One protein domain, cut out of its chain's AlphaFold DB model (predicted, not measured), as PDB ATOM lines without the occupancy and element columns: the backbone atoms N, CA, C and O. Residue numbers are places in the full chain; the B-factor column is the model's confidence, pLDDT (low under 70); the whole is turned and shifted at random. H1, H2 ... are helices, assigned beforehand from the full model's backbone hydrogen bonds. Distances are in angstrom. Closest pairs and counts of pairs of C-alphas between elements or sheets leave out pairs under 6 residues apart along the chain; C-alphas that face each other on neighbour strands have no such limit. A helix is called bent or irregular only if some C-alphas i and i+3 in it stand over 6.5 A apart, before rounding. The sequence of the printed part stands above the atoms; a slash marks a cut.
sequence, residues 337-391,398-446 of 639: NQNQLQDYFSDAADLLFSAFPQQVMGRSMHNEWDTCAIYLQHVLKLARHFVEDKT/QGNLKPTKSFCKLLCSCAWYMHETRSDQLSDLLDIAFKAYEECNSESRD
ATOM      1  N   ASN A 337     226.650 209.275 170.365       81.44
ATOM      2  CA  ASN A 337     225.979 210.491 169.909       81.44
ATOM      3  C   ASN A 337     225.367 211.258 171.094       81.44
ATOM      4  O   ASN A 337     225.184 210.700 172.177       81.44
ATOM      5  N   GLN A 338     224.981 212.514 170.859       81.81
ATOM      6  CA  GLN A 338     224.498 213.407 171.917       81.81
ATOM      7  C   GLN A 338     223.263 212.886 172.661       81.81
ATOM      8  O   GLN A 338     223.163 213.050 173.873       81.81
ATOM      9  N   ASN A 339     222.343 212.207 171.968       83.62
ATOM     10  CA  ASN A 339     221.160 211.637 172.617       83.62
ATOM     11  C   ASN A 339     221.549 210.506 173.574       83.62
ATOM     12  O   ASN A 339     221.053 210.449 174.690       83.62
ATOM     13  N   GLN A 340     222.477 209.638 173.168       85.38
ATOM     14  CA  GLN A 340     222.960 208.569 174.042       85.38
ATOM     15  C   GLN A 340     223.764 209.121 175.219       85.38
ATOM     16  O   GLN A 340     223.633 208.620 176.330       85.38
ATOM     17  N   LEU A 341     224.593 210.143 174.986       85.44
ATOM     18  CA  LEU A 341     225.332 210.809 176.054       85.44
ATOM     19  C   LEU A 341     224.371 211.417 177.087       85.44
ATOM     20  O   LEU A 341     224.583 211.247 178.285       85.44
ATOM     21  N   GLN A 342     223.284 212.044 176.625       90.00
ATOM     22  CA  GLN A 342     222.212 212.546 177.481       90.00
ATOM     23  C   GLN A 342     221.508 211.426 178.256       90.00
ATOM     24  O   GLN A 342     221.282 211.585 179.457       90.00
ATOM     25  N   ASP A 343     221.169 210.310 177.605       89.62
ATOM     26  CA  ASP A 343     220.527 209.162 178.260       89.62
ATOM     27  C   ASP A 343     221.419 208.630 179.397       89.62
ATOM     28  O   ASP A 343     220.979 208.536 180.540       89.62
ATOM     29  N   TYR A 344     222.709 208.396 179.128       89.69
ATOM     30  CA  TYR A 344     223.652 207.901 180.137       89.69
ATOM     31  C   TYR A 344     223.932 208.902 181.256       89.69
ATOM     32  O   TYR A 344     224.077 208.501 182.410       89.69
ATOM     33  N   PHE A 345     224.008 210.197 180.941       91.94
ATOM     34  CA  PHE A 345     224.117 211.241 181.956       91.94
ATOM     35  C   PHE A 345     222.893 211.242 182.880       91.94
ATOM     36  O   PHE A 345     223.041 211.349 184.098       91.94
ATOM     37  N   SER A 346     221.698 211.079 182.308       92.56
ATOM     38  CA  SER A 346     220.436 211.037 183.053       92.56
ATOM     39  C   SER A 346     220.371 209.803 183.957       92.56
ATOM     40  O   SER A 346     220.133 209.949 185.154       92.56
ATOM     41  N   ASP A 347     220.705 208.623 183.426       90.31
ATOM     42  CA  ASP A 347     220.775 207.373 184.193       90.31
ATOM     43  C   ASP A 347     221.799 207.464 185.337       90.31
ATOM     44  O   ASP A 347     221.524 207.055 186.466       90.31
ATOM     45  N   ALA A 348     222.985 208.028 185.077       92.50
ATOM     46  CA  ALA A 348     224.013 208.213 186.098       92.50
ATOM     47  C   ALA A 348     223.560 209.181 187.200       92.50
ATOM     48  O   ALA A 348     223.786 208.916 188.383       92.50
ATOM     49  N   ALA A 349     222.897 210.281 186.827       95.12
ATOM     50  CA  ALA A 349     222.325 211.222 187.779       95.12
ATOM     51  C   ALA A 349     221.238 210.569 188.644       95.12
ATOM     52  O   ALA A 349     221.228 210.785 189.853       95.12
ATOM     53  N   ASP A 350     220.360 209.752 188.058       90.25
ATOM     54  CA  ASP A 350     219.291 209.053 188.778       90.25
ATOM     55  C   ASP A 350     219.840 207.982 189.731       90.25
ATOM     56  O   ASP A 350     219.384 207.868 190.874       90.25
ATOM     57  N   LEU A 351     220.854 207.225 189.300       89.25
ATOM     58  CA  LEU A 351     221.533 206.235 190.141       89.25
ATOM     59  C   LEU A 351     222.241 206.895 191.324       89.25
ATOM     60  O   LEU A 351     222.068 206.456 192.462       89.25
ATOM     61  N   LEU A 352     223.000 207.966 191.076       91.94
ATOM     62  CA  LEU A 352     223.682 208.697 192.142       91.94
ATOM     63  C   LEU A 352     222.694 209.402 193.064       91.94
ATOM     64  O   LEU A 352     222.886 209.369 194.269       91.94
ATOM     65  N   PHE A 353     221.616 209.982 192.540       93.31
ATOM     66  CA  PHE A 353     220.556 210.559 193.365       93.31
ATOM     67  C   PHE A 353     219.897 209.516 194.274       93.31
ATOM     68  O   PHE A 353     219.613 209.800 195.434       93.31
ATOM     69  N   SER A 354     219.704 208.293 193.774       87.00
ATOM     70  CA  SER A 354     219.123 207.198 194.555       87.00
ATOM     71  C   SER A 354     220.076 206.646 195.622       87.00
ATOM     72  O   SER A 354     219.611 206.153 196.648       87.00
ATOM     73  N   ALA A 355     221.390 206.695 195.380       86.50
ATOM     74  CA  ALA A 355     222.407 206.153 196.282       86.50
ATOM     75  C   ALA A 355     222.939 207.182 197.294       86.50
ATOM     76  O   ALA A 355     223.224 206.838 198.438       86.50
ATOM     77  N   PHE A 356     223.081 208.442 196.879       89.25
ATOM     78  CA  PHE A 356     223.594 209.520 197.716       89.25
ATOM     79  C   PHE A 356     222.540 209.910 198.767       89.25
ATOM     80  O   PHE A 356     221.404 210.220 198.390       89.25
ATOM     81  N   PRO A 357     222.882 209.945 200.069       90.38
ATOM     82  CA  PRO A 357     221.953 210.373 201.112       90.38
ATOM     83  C   PRO A 357     221.402 211.781 200.853       90.38
ATOM     84  O   PRO A 357     222.152 212.725 200.611       90.38
ATOM     85  N   GLN A 358     220.079 211.937 200.901       87.75
ATOM     86  CA  GLN A 358     219.422 213.199 200.560       87.75
ATOM     87  C   GLN A 358     219.223 214.092 201.783       87.75
ATOM     88  O   GLN A 358     218.841 213.622 202.858       87.75
ATOM     89  N   GLN A 359     219.398 215.401 201.602       85.19
ATOM     90  CA  GLN A 359     219.050 216.363 202.637       85.19
ATOM     91  C   GLN A 359     217.523 216.479 202.756       85.19
ATOM     92  O   GLN A 359     216.837 216.893 201.825       85.19
ATOM     93  N   VAL A 360     216.976 216.159 203.930       79.25
ATOM     94  CA  VAL A 360     215.528 216.224 204.179       79.25
ATOM     95  C   VAL A 360     215.194 217.443 205.033       79.25
ATOM     96  O   VAL A 360     215.699 217.580 206.145       79.25
ATOM     97  N   MET A 361     214.309 218.318 204.542       74.56
ATOM     98  CA  MET A 361     213.801 219.503 205.262       74.56
ATOM     99  C   MET A 361     214.901 220.451 205.780       74.56
ATOM    100  O   MET A 361     214.780 221.026 206.865       74.56
ATOM    101  N   GLY A 362     216.013 220.582 205.050       69.56
ATOM    102  CA  GLY A 362     217.150 221.408 205.467       69.56
ATOM    103  C   GLY A 362     217.835 220.935 206.758       69.56
ATOM    104  O   GLY A 362     218.457 221.742 207.449       69.56
ATOM    105  N   ARG A 363     217.663 219.661 207.136       75.25
ATOM    106  CA  ARG A 363     218.299 219.064 208.316       75.25
ATOM    107  C   ARG A 363     219.762 218.739 208.042       75.25
ATOM    108  O   ARG A 363     220.213 218.721 206.897       75.25
ATOM    109  N   SER A 364     220.482 218.482 209.127       76.62
ATOM    110  CA  SER A 364     221.877 218.078 209.061       76.62
ATOM    111  C   SER A 364     222.053 216.642 208.562       76.62
ATOM    112  O   SER A 364     221.171 215.806 208.773       76.62
ATOM    113  N   MET A 365     223.201 216.365 207.939       80.00
ATOM    114  CA  MET A 365     223.568 215.063 207.385       80.00
ATOM    115  C   MET A 365     224.677 214.353 208.178       80.00
ATOM    116  O   MET A 365     225.208 213.360 207.696       80.00
ATOM    117  N   HIS A 366     224.995 214.790 209.407       72.94
ATOM    118  CA  HIS A 366     226.088 214.233 210.232       72.94
ATOM    119  C   HIS A 366     226.079 212.701 210.375       72.94
ATOM    120  O   HIS A 366     227.134 212.082 210.459       72.94
ATOM    121  N   ASN A 367     224.897 212.081 210.415       69.25
ATOM    122  CA  ASN A 367     224.770 210.626 210.553       69.25
ATOM    123  C   ASN A 367     225.036 209.864 209.247       69.25
ATOM    124  O   ASN A 367     225.225 208.656 209.288       69.25
ATOM    125  N   GLU A 368     225.038 210.563 208.115       79.06
ATOM    126  CA  GLU A 368     225.160 209.997 206.771       79.06
ATOM    127  C   GLU A 368     226.509 210.330 206.119       79.06
ATOM    128  O   GLU A 368     226.735 209.977 204.962       79.06
ATOM    129  N   TRP A 369     227.409 211.018 206.834       79.25
ATOM    130  CA  TRP A 369     228.682 211.495 206.288       79.25
ATOM    131  C   TRP A 369     229.527 210.377 205.675       79.25
ATOM    132  O   TRP A 369     230.015 210.546 204.560       79.25
ATOM    133  N   ASP A 370     229.645 209.233 206.351       70.69
ATOM    134  CA  ASP A 370     230.428 208.094 205.857       70.69
ATOM    135  C   ASP A 370     229.890 207.595 204.508       70.69
ATOM    136  O   ASP A 370     230.643 207.372 203.560       70.69
ATOM    137  N   THR A 371     228.564 207.508 204.379       74.31
ATOM    138  CA  THR A 371     227.901 207.113 203.133       74.31
ATOM    139  C   THR A 371     228.066 208.180 202.048       74.31
ATOM    140  O   THR A 371     228.350 207.858 200.895       74.31
ATOM    141  N   CYS A 372     227.929 209.465 202.388       81.31
ATOM    142  CA  CYS A 372     228.163 210.568 201.454       81.31
ATOM    143  C   CYS A 372     229.598 210.578 200.917       81.31
ATOM    144  O   CYS A 372     229.796 210.826 199.725       81.31
ATOM    145  N   ALA A 373     230.591 210.284 201.763       74.19
ATOM    146  CA  ALA A 373     232.001 210.248 201.387       74.19
ATOM    147  C   ALA A 373     232.284 209.217 200.283       74.19
ATOM    148  O   ALA A 373     233.024 209.525 199.349       74.19
ATOM    149  N   ILE A 374     231.630 208.048 200.333       76.50
ATOM    150  CA  ILE A 374     231.751 206.991 199.312       76.50
ATOM    151  C   ILE A 374     231.345 207.511 197.926       76.50
ATOM    152  O   ILE A 374     231.994 207.216 196.923       76.50
ATOM    153  N   TYR A 375     230.275 208.307 197.852       83.94
ATOM    154  CA  TYR A 375     229.699 208.742 196.578       83.94
ATOM    155  C   TYR A 375     230.180 210.115 196.102       83.94
ATOM    156  O   TYR A 375     230.015 210.430 194.920       83.94
ATOM    157  N   LEU A 376     230.790 210.925 196.976       85.50
ATOM    158  CA  LEU A 376     231.170 212.312 196.687       85.50
ATOM    159  C   LEU A 376     231.968 212.433 195.382       85.50
ATOM    160  O   LEU A 376     231.613 213.228 194.513       85.50
ATOM    161  N   GLN A 377     233.008 211.615 195.199       83.38
ATOM    162  CA  GLN A 377     233.859 211.702 194.008       83.38
ATOM    163  C   GLN A 377     233.105 211.376 192.713       83.38
ATOM    164  O   GLN A 377     233.363 211.990 191.675       83.38
ATOM    165  N   HIS A 378     232.115 210.481 192.768       87.94
ATOM    166  CA  HIS A 378     231.256 210.189 191.623       87.94
ATOM    167  C   HIS A 378     230.351 211.379 191.274       87.94
ATOM    168  O   HIS A 378     230.230 211.724 190.097       87.94
ATOM    169  N   VAL A 379     229.782 212.055 192.281       95.00
ATOM    170  CA  VAL A 379     228.979 213.275 192.083       95.00
ATOM    171  C   VAL A 379     229.833 214.393 191.485       95.00
ATOM    172  O   VAL A 379     229.445 214.991 190.481       95.00
ATOM    173  N   LEU A 380     231.031 214.627 192.030       90.69
ATOM    174  CA  LEU A 380     231.962 215.643 191.531       90.69
ATOM    175  C   LEU A 380     232.430 215.353 190.100       90.69
ATOM    176  O   LEU A 380     232.632 216.278 189.312       90.69
ATOM    177  N   LYS A 381     232.618 214.078 189.741       90.12
ATOM    178  CA  LYS A 381     232.983 213.685 188.374       90.12
ATOM    179  C   LYS A 381     231.829 213.912 187.397       90.12
ATOM    180  O   LYS A 381     232.058 214.453 186.316       90.12
ATOM    181  N   LEU A 382     230.600 213.564 187.783       94.25
ATOM    182  CA  LEU A 382     229.405 213.825 186.977       94.25
ATOM    183  C   LEU A 382     229.174 215.336 186.783       94.25
ATOM    184  O   LEU A 382     228.905 215.781 185.667       94.25
ATOM    185  N   ALA A 383     229.351 216.128 187.845       94.69
ATOM    186  CA  ALA A 383     229.266 217.587 187.810       94.69
ATOM    187  C   ALA A 383     230.296 218.211 186.857       94.69
ATOM    188  O   ALA A 383     229.951 219.071 186.047       94.69
ATOM    189  N   ARG A 384     231.546 217.729 186.891       90.56
ATOM    190  CA  ARG A 384     232.590 218.141 185.941       90.56
ATOM    191  C   ARG A 384     232.219 217.800 184.502       90.56
ATOM    192  O   ARG A 384     232.303 218.672 183.644       90.56
ATOM    193  N   HIS A 385     231.727 216.589 184.238       88.19
ATOM    194  CA  HIS A 385     231.305 216.200 182.889       88.19
ATOM    195  C   HIS A 385     230.175 217.072 182.327       88.19
ATOM    196  O   HIS A 385     230.212 217.409 181.146       88.19
ATOM    197  N   PHE A 386     229.227 217.508 183.162       91.19
ATOM    198  CA  PHE A 386     228.186 218.458 182.759       91.19
ATOM    199  C   PHE A 386     228.750 219.805 182.268       91.19
ATOM    200  O   PHE A 386     228.167 220.442 181.388       91.19
ATOM    201  N   VAL A 387     229.882 220.257 182.817       88.62
ATOM    202  CA  VAL A 387     230.543 221.500 182.389       88.62
ATOM    203  C   VAL A 387     231.475 221.268 181.202       88.62
ATOM    204  O   VAL A 387     231.428 222.042 180.249       88.62
ATOM    205  N   GLU A 388     232.288 220.210 181.236       83.50
ATOM    206  CA  GLU A 388     233.259 219.862 180.185       83.50
ATOM    207  C   GLU A 388     232.597 219.595 178.827       83.50
ATOM    208  O   GLU A 388     233.184 219.893 177.786       83.50
ATOM    209  N   ASP A 389     231.386 219.030 178.811       79.56
ATOM    210  CA  ASP A 389     230.624 218.832 177.571       79.56
ATOM    211  C   ASP A 389     230.416 220.162 176.833       79.56
ATOM    212  O   ASP A 389     230.534 220.236 175.617       79.56
ATOM    213  N   LYS A 390     230.222 221.250 177.582       68.88
ATOM    214  CA  LYS A 390     229.938 222.583 177.036       68.88
ATOM    215  C   LYS A 390     231.174 223.303 176.515       68.88
ATOM    216  O   LYS A 390     231.048 224.170 175.660       68.88
ATOM    217  N   THR A 391     232.357 222.993 177.040       60.97
ATOM    218  CA  THR A 391     233.608 223.667 176.651       60.97
ATOM    219  C   THR A 391     234.268 223.046 175.423       60.97
ATOM    220  O   THR A 391     235.093 223.696 174.795       60.97
ATOM    221  N   GLN A 398     227.110 221.208 169.849       46.50
ATOM    222  CA  GLN A 398     227.871 219.977 170.176       46.50
ATOM    223  C   GLN A 398     228.265 219.801 171.655       46.50
ATOM    224  O   GLN A 398     228.875 218.794 171.997       46.50
ATOM    225  N   GLY A 399     227.859 220.718 172.534       57.00
ATOM    226  CA  GLY A 399     227.969 220.575 173.987       57.00
ATOM    227  C   GLY A 399     226.659 220.977 174.645       57.00
ATOM    228  O   GLY A 399     226.402 222.164 174.831       57.00
ATOM    229  N   ASN A 400     225.777 220.017 174.924       73.94
ATOM    230  CA  ASN A 400     224.418 220.312 175.384       73.94
ATOM    231  C   ASN A 400     223.831 219.204 176.260       73.94
ATOM    232  O   ASN A 400     222.681 218.795 176.074       73.94
ATOM    233  N   LEU A 401     224.620 218.672 177.196       88.69
ATOM    234  CA  LEU A 401     224.039 217.938 178.314       88.69
ATOM    235  C   LEU A 401     223.047 218.839 179.055       88.69
ATOM    236  O   LEU A 401     223.400 219.902 179.568       88.69
ATOM    237  N   LYS A 402     221.796 218.389 179.120       90.69
ATOM    238  CA  LYS A 402     220.711 219.036 179.847       90.69
ATOM    239  C   LYS A 402     220.603 218.441 181.250       90.69
ATOM    240  O   LYS A 402     220.569 217.215 181.395       90.69
ATOM    241  N   PRO A 403     220.521 219.284 182.289       92.56
ATOM    242  CA  PRO A 403     220.430 218.810 183.659       92.56
ATOM    243  C   PRO A 403     219.047 218.206 183.924       92.56
ATOM    244  O   PRO A 403     218.015 218.780 183.561       92.56
ATOM    245  N   THR A 404     219.021 217.051 184.587       92.06
ATOM    246  CA  THR A 404     217.781 216.419 185.048       92.06
ATOM    247  C   THR A 404     217.361 216.972 186.410       92.06
ATOM    248  O   THR A 404     218.153 217.590 187.129       92.06
ATOM    249  N   LYS A 405     216.107 216.719 186.801       92.06
ATOM    250  CA  LYS A 405     215.613 217.055 188.145       92.06
ATOM    251  C   LYS A 405     216.436 216.358 189.234       92.06
ATOM    252  O   LYS A 405     216.849 217.003 190.193       92.06
ATOM    253  N   SER A 406     216.713 215.066 189.065       92.81
ATOM    254  CA  SER A 406     217.523 214.274 189.998       92.81
ATOM    255  C   SER A 406     218.938 214.826 190.126       92.81
ATOM    256  O   SER A 406     219.450 214.929 191.235       92.81
ATOM    257  N   PHE A 407     219.541 215.263 189.015       95.06
ATOM    258  CA  PHE A 407     220.855 215.899 189.032       95.06
ATOM    259  C   PHE A 407     220.854 217.191 189.859       95.06
ATOM    260  O   PHE A 407     221.703 217.357 190.731       95.06
ATOM    261  N   CYS A 408     219.876 218.079 189.657       94.38
ATOM    262  CA  CYS A 408     219.780 219.324 190.429       94.38
ATOM    263  C   CYS A 408     219.631 219.051 191.937       94.38
ATOM    264  O   CYS A 408     220.334 219.656 192.748       94.38
ATOM    265  N   LYS A 409     218.775 218.094 192.314       93.00
ATOM    266  CA  LYS A 409     218.561 217.714 193.722       93.00
ATOM    267  C   LYS A 409     219.778 217.041 194.347       93.00
ATOM    268  O   LYS A 409     220.136 217.356 195.481       93.00
ATOM    269  N   LEU A 410     220.452 216.177 193.591       95.75
ATOM    270  CA  LEU A 410     221.712 215.557 193.994       95.75
ATOM    271  C   LEU A 410     222.763 216.620 194.335       95.75
ATOM    272  O   LEU A 410     223.397 216.532 195.384       95.75
ATOM    273  N   LEU A 411     222.914 217.647 193.490       96.50
ATOM    274  CA  LEU A 411     223.859 218.735 193.741       96.50
ATOM    275  C   LEU A 411     223.492 219.562 194.981       96.50
ATOM    276  O   LEU A 411     224.394 219.955 195.716       96.50
ATOM    277  N   CYS A 412     222.202 219.779 195.261       94.62
ATOM    278  CA  CYS A 412     221.758 220.461 196.484       94.62
ATOM    279  C   CYS A 412     222.190 219.696 197.746       94.62
ATOM    280  O   CYS A 412     222.844 220.268 198.623       94.62
ATOM    281  N   SER A 413     221.887 218.393 197.806       94.75
ATOM    282  CA  SER A 413     222.273 217.518 198.924       94.75
ATOM    283  C   SER A 413     223.796 217.425 199.072       94.75
ATOM    284  O   SER A 413     224.329 217.528 200.177       94.75
ATOM    285  N   CYS A 414     224.518 217.300 197.954       95.56
ATOM    286  CA  CYS A 414     225.978 217.241 197.943       95.56
ATOM    287  C   CYS A 414     226.618 218.550 198.428       95.56
ATOM    288  O   CYS A 414     227.547 218.517 199.234       95.56
ATOM    289  N   ALA A 415     226.105 219.706 197.997       94.88
ATOM    290  CA  ALA A 415     226.598 221.006 198.444       94.88
ATOM    291  C   ALA A 415     226.399 221.199 199.956       94.88
ATOM    292  O   ALA A 415     227.281 221.726 200.633       94.88
ATOM    293  N   TRP A 416     225.274 220.739 200.513       93.00
ATOM    294  CA  TRP A 416     225.063 220.787 201.961       93.00
ATOM    295  C   TRP A 416     226.058 219.907 202.726       93.00
ATOM    296  O   TRP A 416     226.681 220.371 203.682       93.00
ATOM    297  N   TYR A 417     226.262 218.666 202.280       90.06
ATOM    298  CA  TYR A 417     227.265 217.769 202.855       90.06
ATOM    299  C   TYR A 417     228.678 218.382 202.824       90.06
ATOM    300  O   TYR A 417     229.391 218.379 203.831       90.06
ATOM    301  N   MET A 418     229.070 218.980 201.697       89.12
ATOM    302  CA  MET A 418     230.364 219.656 201.548       89.12
ATOM    303  C   MET A 418     230.500 220.886 202.451       89.12
ATOM    304  O   MET A 418     231.588 221.161 202.955       89.12
ATOM    305  N   HIS A 419     229.408 221.609 202.707       87.25
ATOM    306  CA  HIS A 419     229.387 222.690 203.689       87.25
ATOM    307  C   HIS A 419     229.620 222.174 205.116       87.25
ATOM    308  O   HIS A 419     230.458 222.719 205.835       87.25
ATOM    309  N   GLU A 420     228.921 221.113 205.524       81.75
ATOM    310  CA  GLU A 420     229.073 220.524 206.861       81.75
ATOM    311  C   GLU A 420     230.492 219.990 207.114       81.75
ATOM    312  O   GLU A 420     231.057 220.199 208.191       81.75
ATOM    313  N   THR A 421     231.090 219.373 206.095       79.12
ATOM    314  CA  THR A 421     232.456 218.826 206.137       79.12
ATOM    315  C   THR A 421     233.549 219.861 205.859       79.12
ATOM    316  O   THR A 421     234.728 219.548 206.001       79.12
ATOM    317  N   ARG A 422     233.182 221.114 205.541       77.19
ATOM    318  CA  ARG A 422     234.100 222.221 205.207       77.19
ATOM    319  C   ARG A 422     235.030 221.915 204.028       77.19
ATOM    320  O   ARG A 422     236.208 222.264 204.063       77.19
ATOM    321  N   SER A 423     234.499 221.287 202.984       80.31
ATOM    322  CA  SER A 423     235.253 221.051 201.753       80.31
ATOM    323  C   SER A 423     235.604 222.369 201.054       80.31
ATOM    324  O   SER A 423     234.777 223.273 200.919       80.31
ATOM    325  N   ASP A 424     236.840 222.449 200.576       79.69
ATOM    326  CA  ASP A 424     237.392 223.520 199.746       79.69
ATOM    327  C   ASP A 424     236.740 223.604 198.355       79.69
ATOM    328  O   ASP A 424     236.573 224.695 197.813       79.69
ATOM    329  N   GLN A 425     236.276 222.475 197.817       84.25
ATOM    330  CA  GLN A 425     235.630 222.371 196.501       84.25
ATOM    331  C   GLN A 425     234.156 222.829 196.482       84.25
ATOM    332  O   GLN A 425     233.492 222.759 195.446       84.25
ATOM    333  N   LEU A 426     233.603 223.289 197.614       89.00
ATOM    334  CA  LEU A 426     232.188 223.673 197.719       89.00
ATOM    335  C   LEU A 426     231.815 224.824 196.773       89.00
ATOM    336  O   LEU A 426     230.726 224.808 196.200       89.00
ATOM    337  N   SER A 427     232.696 225.821 196.620       89.00
ATOM    338  CA  SER A 427     232.426 226.980 195.756       89.00
ATOM    339  C   SER A 427     232.217 226.545 194.308       89.00
ATOM    340  O   SER A 427     231.214 226.906 193.695       89.00
ATOM    341  N   ASP A 428     233.119 225.703 193.805       89.81
ATOM    342  CA  ASP A 428     233.065 225.190 192.439       89.81
ATOM    343  C   ASP A 428     231.793 224.367 192.220       89.81
ATOM    344  O   ASP A 428     231.102 224.530 191.214       89.81
ATOM    345  N   LEU A 429     231.419 223.522 193.190       95.00
ATOM    346  CA  LEU A 429     230.189 222.741 193.088       95.00
ATOM    347  C   LEU A 429     228.937 223.629 193.074       95.00
ATOM    348  O   LEU A 429     228.010 223.357 192.310       95.00
ATOM    349  N   LEU A 430     228.893 224.681 193.899       94.38
ATOM    350  CA  LEU A 430     227.768 225.616 193.933       94.38
ATOM    351  C   LEU A 430     227.595 226.331 192.591       94.38
ATOM    352  O   LEU A 430     226.464 226.443 192.118       94.38
ATOM    353  N   ASP A 431     228.682 226.758 191.950       93.19
ATOM    354  CA  ASP A 431     228.625 227.390 190.628       93.19
ATOM    355  C   ASP A 431     228.037 226.440 189.576       93.19
ATOM    356  O   ASP A 431     227.154 226.824 188.797       93.19
ATOM    357  N   ILE A 432     228.446 225.167 189.603       95.25
ATOM    358  CA  ILE A 432     227.877 224.127 188.737       95.25
ATOM    359  C   ILE A 432     226.392 223.906 189.051       95.25
ATOM    360  O   ILE A 432     225.581 223.806 188.129       95.25
ATOM    361  N   ALA A 433     226.018 223.860 190.329       96.19
ATOM    362  CA  ALA A 433     224.648 223.620 190.768       96.19
ATOM    363  C   ALA A 433     223.693 224.750 190.370       96.19
ATOM    364  O   ALA A 433     222.610 224.479 189.851       96.19
ATOM    365  N   PHE A 434     224.100 226.014 190.531       95.12
ATOM    366  CA  PHE A 434     223.317 227.156 190.053       95.12
ATOM    367  C   PHE A 434     223.167 227.125 188.533       95.12
ATOM    368  O   PHE A 434     222.063 227.328 188.029       95.12
ATOM    369  N   LYS A 435     224.239 226.809 187.796       93.44
ATOM    370  CA  LYS A 435     224.172 226.662 186.337       93.44
ATOM    371  C   LYS A 435     223.209 225.545 185.922       93.44
ATOM    372  O   LYS A 435     222.378 225.751 185.045       93.44
ATOM    373  N   ALA A 436     223.283 224.384 186.572       93.44
ATOM    374  CA  ALA A 436     222.380 223.265 186.320       93.44
ATOM    375  C   ALA A 436     220.916 223.639 186.603       93.44
ATOM    376  O   ALA A 436     220.038 223.360 185.792       93.44
ATOM    377  N   TYR A 437     220.651 224.337 187.708       94.00
ATOM    378  CA  TYR A 437     219.312 224.820 188.031       94.00
ATOM    379  C   TYR A 437     218.769 225.790 186.965       94.00
ATOM    380  O   TYR A 437     217.640 225.633 186.495       94.00
ATOM    381  N   GLU A 438     219.577 226.768 186.541       91.31
ATOM    382  CA  GLU A 438     219.173 227.786 185.558       91.31
ATOM    383  C   GLU A 438     219.017 227.251 184.132       91.31
ATOM    384  O   GLU A 438     218.385 227.899 183.298       91.31
ATOM    385  N   GLU A 439     219.548 226.069 183.839       90.31
ATOM    386  CA  GLU A 439     219.376 225.389 182.554       90.31
ATOM    387  C   GLU A 439     218.323 224.275 182.595       90.31
ATOM    388  O   GLU A 439     217.889 223.793 181.547       90.31
ATOM    389  N   CYS A 440     217.871 223.870 183.785       88.81
ATOM    390  CA  CYS A 440     216.831 222.858 183.924       88.81
ATOM    391  C   CYS A 440     215.529 223.332 183.261       88.81
ATOM    392  O   CYS A 440     215.236 224.531 183.216       88.81
ATOM    393  N   ASN A 441     214.728 222.411 182.724       83.88
ATOM    394  CA  ASN A 441     213.440 222.773 182.129       83.88
ATOM    395  C   ASN A 441     212.545 223.461 183.179       83.88
ATOM    396  O   ASN A 441     212.536 223.045 184.336       83.88
ATOM    397  N   SER A 442     211.782 224.487 182.794       76.56
ATOM    398  CA  SER A 442     210.964 225.281 183.724       76.56
ATOM    399  C   SER A 442     209.963 224.430 184.510       76.56
ATOM    400  O   SER A 442     209.782 224.659 185.698       76.56
ATOM    401  N   GLU A 443     209.387 223.394 183.893       75.69
ATOM    402  CA  GLU A 443     208.488 222.431 184.557       75.69
ATOM    403  C   GLU A 443     209.190 221.561 185.615       75.69
ATOM    404  O   GLU A 443     208.546 220.962 186.473       75.69
ATOM    405  N   SER A 444     210.518 221.456 185.542       73.25
ATOM    406  CA  SER A 444     211.355 220.669 186.452       73.25
ATOM    407  C   SER A 444     212.101 221.520 187.484       73.25
ATOM    408  O   SER A 444     212.665 220.946 188.416       73.25
ATOM    409  N   ARG A 445     212.085 222.856 187.350       85.25
ATOM    410  CA  ARG A 445     212.665 223.785 188.329       85.25
ATOM    411  C   ARG A 445     211.762 223.887 189.544       85.25
ATOM    412  O   ARG A 445     210.715 224.523 189.504       85.25
ATOM    413  N   ASP A 446     212.200 223.271 190.628       88.88
ATOM    414  CA  ASP A 446     211.584 223.412 191.938       88.88
ATOM    415  C   ASP A 446     212.194 224.645 192.633       88.88
ATOM    416  O   ASP A 446     213.399 224.643 192.907       88.88
TER     417      ASP A 446
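AT A GLANCE: This is residues 337 to 391 and 398 to 446 of the 639 residues of the protein "NB-ARC domain-containing protein" of Bionectria ochroleuca (UniProt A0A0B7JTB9). Two helical hairpins, H1 with H2 and H3 with H4, pack crosswise, with H2 and H3 in the middle and H1 and H4 on opposite sides. The 104 printed residues have four named helices, H1 to H4 in chain order, and no named strand: all helix. The whole is compact, radius of gyration of the C-alphas 13.2 A, spanning 40 by 27 by 22 A.

IN THESE COORDINATES: Find C-alpha 338 at (224.498, 213.407, 171.917); H1 runs to 355, 25.5 A. H2, residues 366 to 391, 35.7 A, has a kink of 64 degrees near 373 and is irregular: C-alphas 367 and 370 are 7.8 A apart. H3 is 405 to 420, 23.3 A; H4 is 426 to 439, 19.9 A, ending at (219.376, 225.389, 182.554).

HOW THE PARTS SIT: Look at C-alphas 376 and 414, the closest of H2 and H3, 7.3 A: these touch at a steep tilt of 55 degrees. H1 and H4 are apart. Each O i to N i+4 pair is within hydrogen-bond range in H1, H3 and H4, and 16 of 22 in H2.

THE WHOLE: Residues 392 to 397 are cut out, a 9.4 A gap between C-alphas 391 and 398. Of the links printed whole, none is long. Residues 362, 367, 390 to 391 and 398 to 399 have pLDDT under 70.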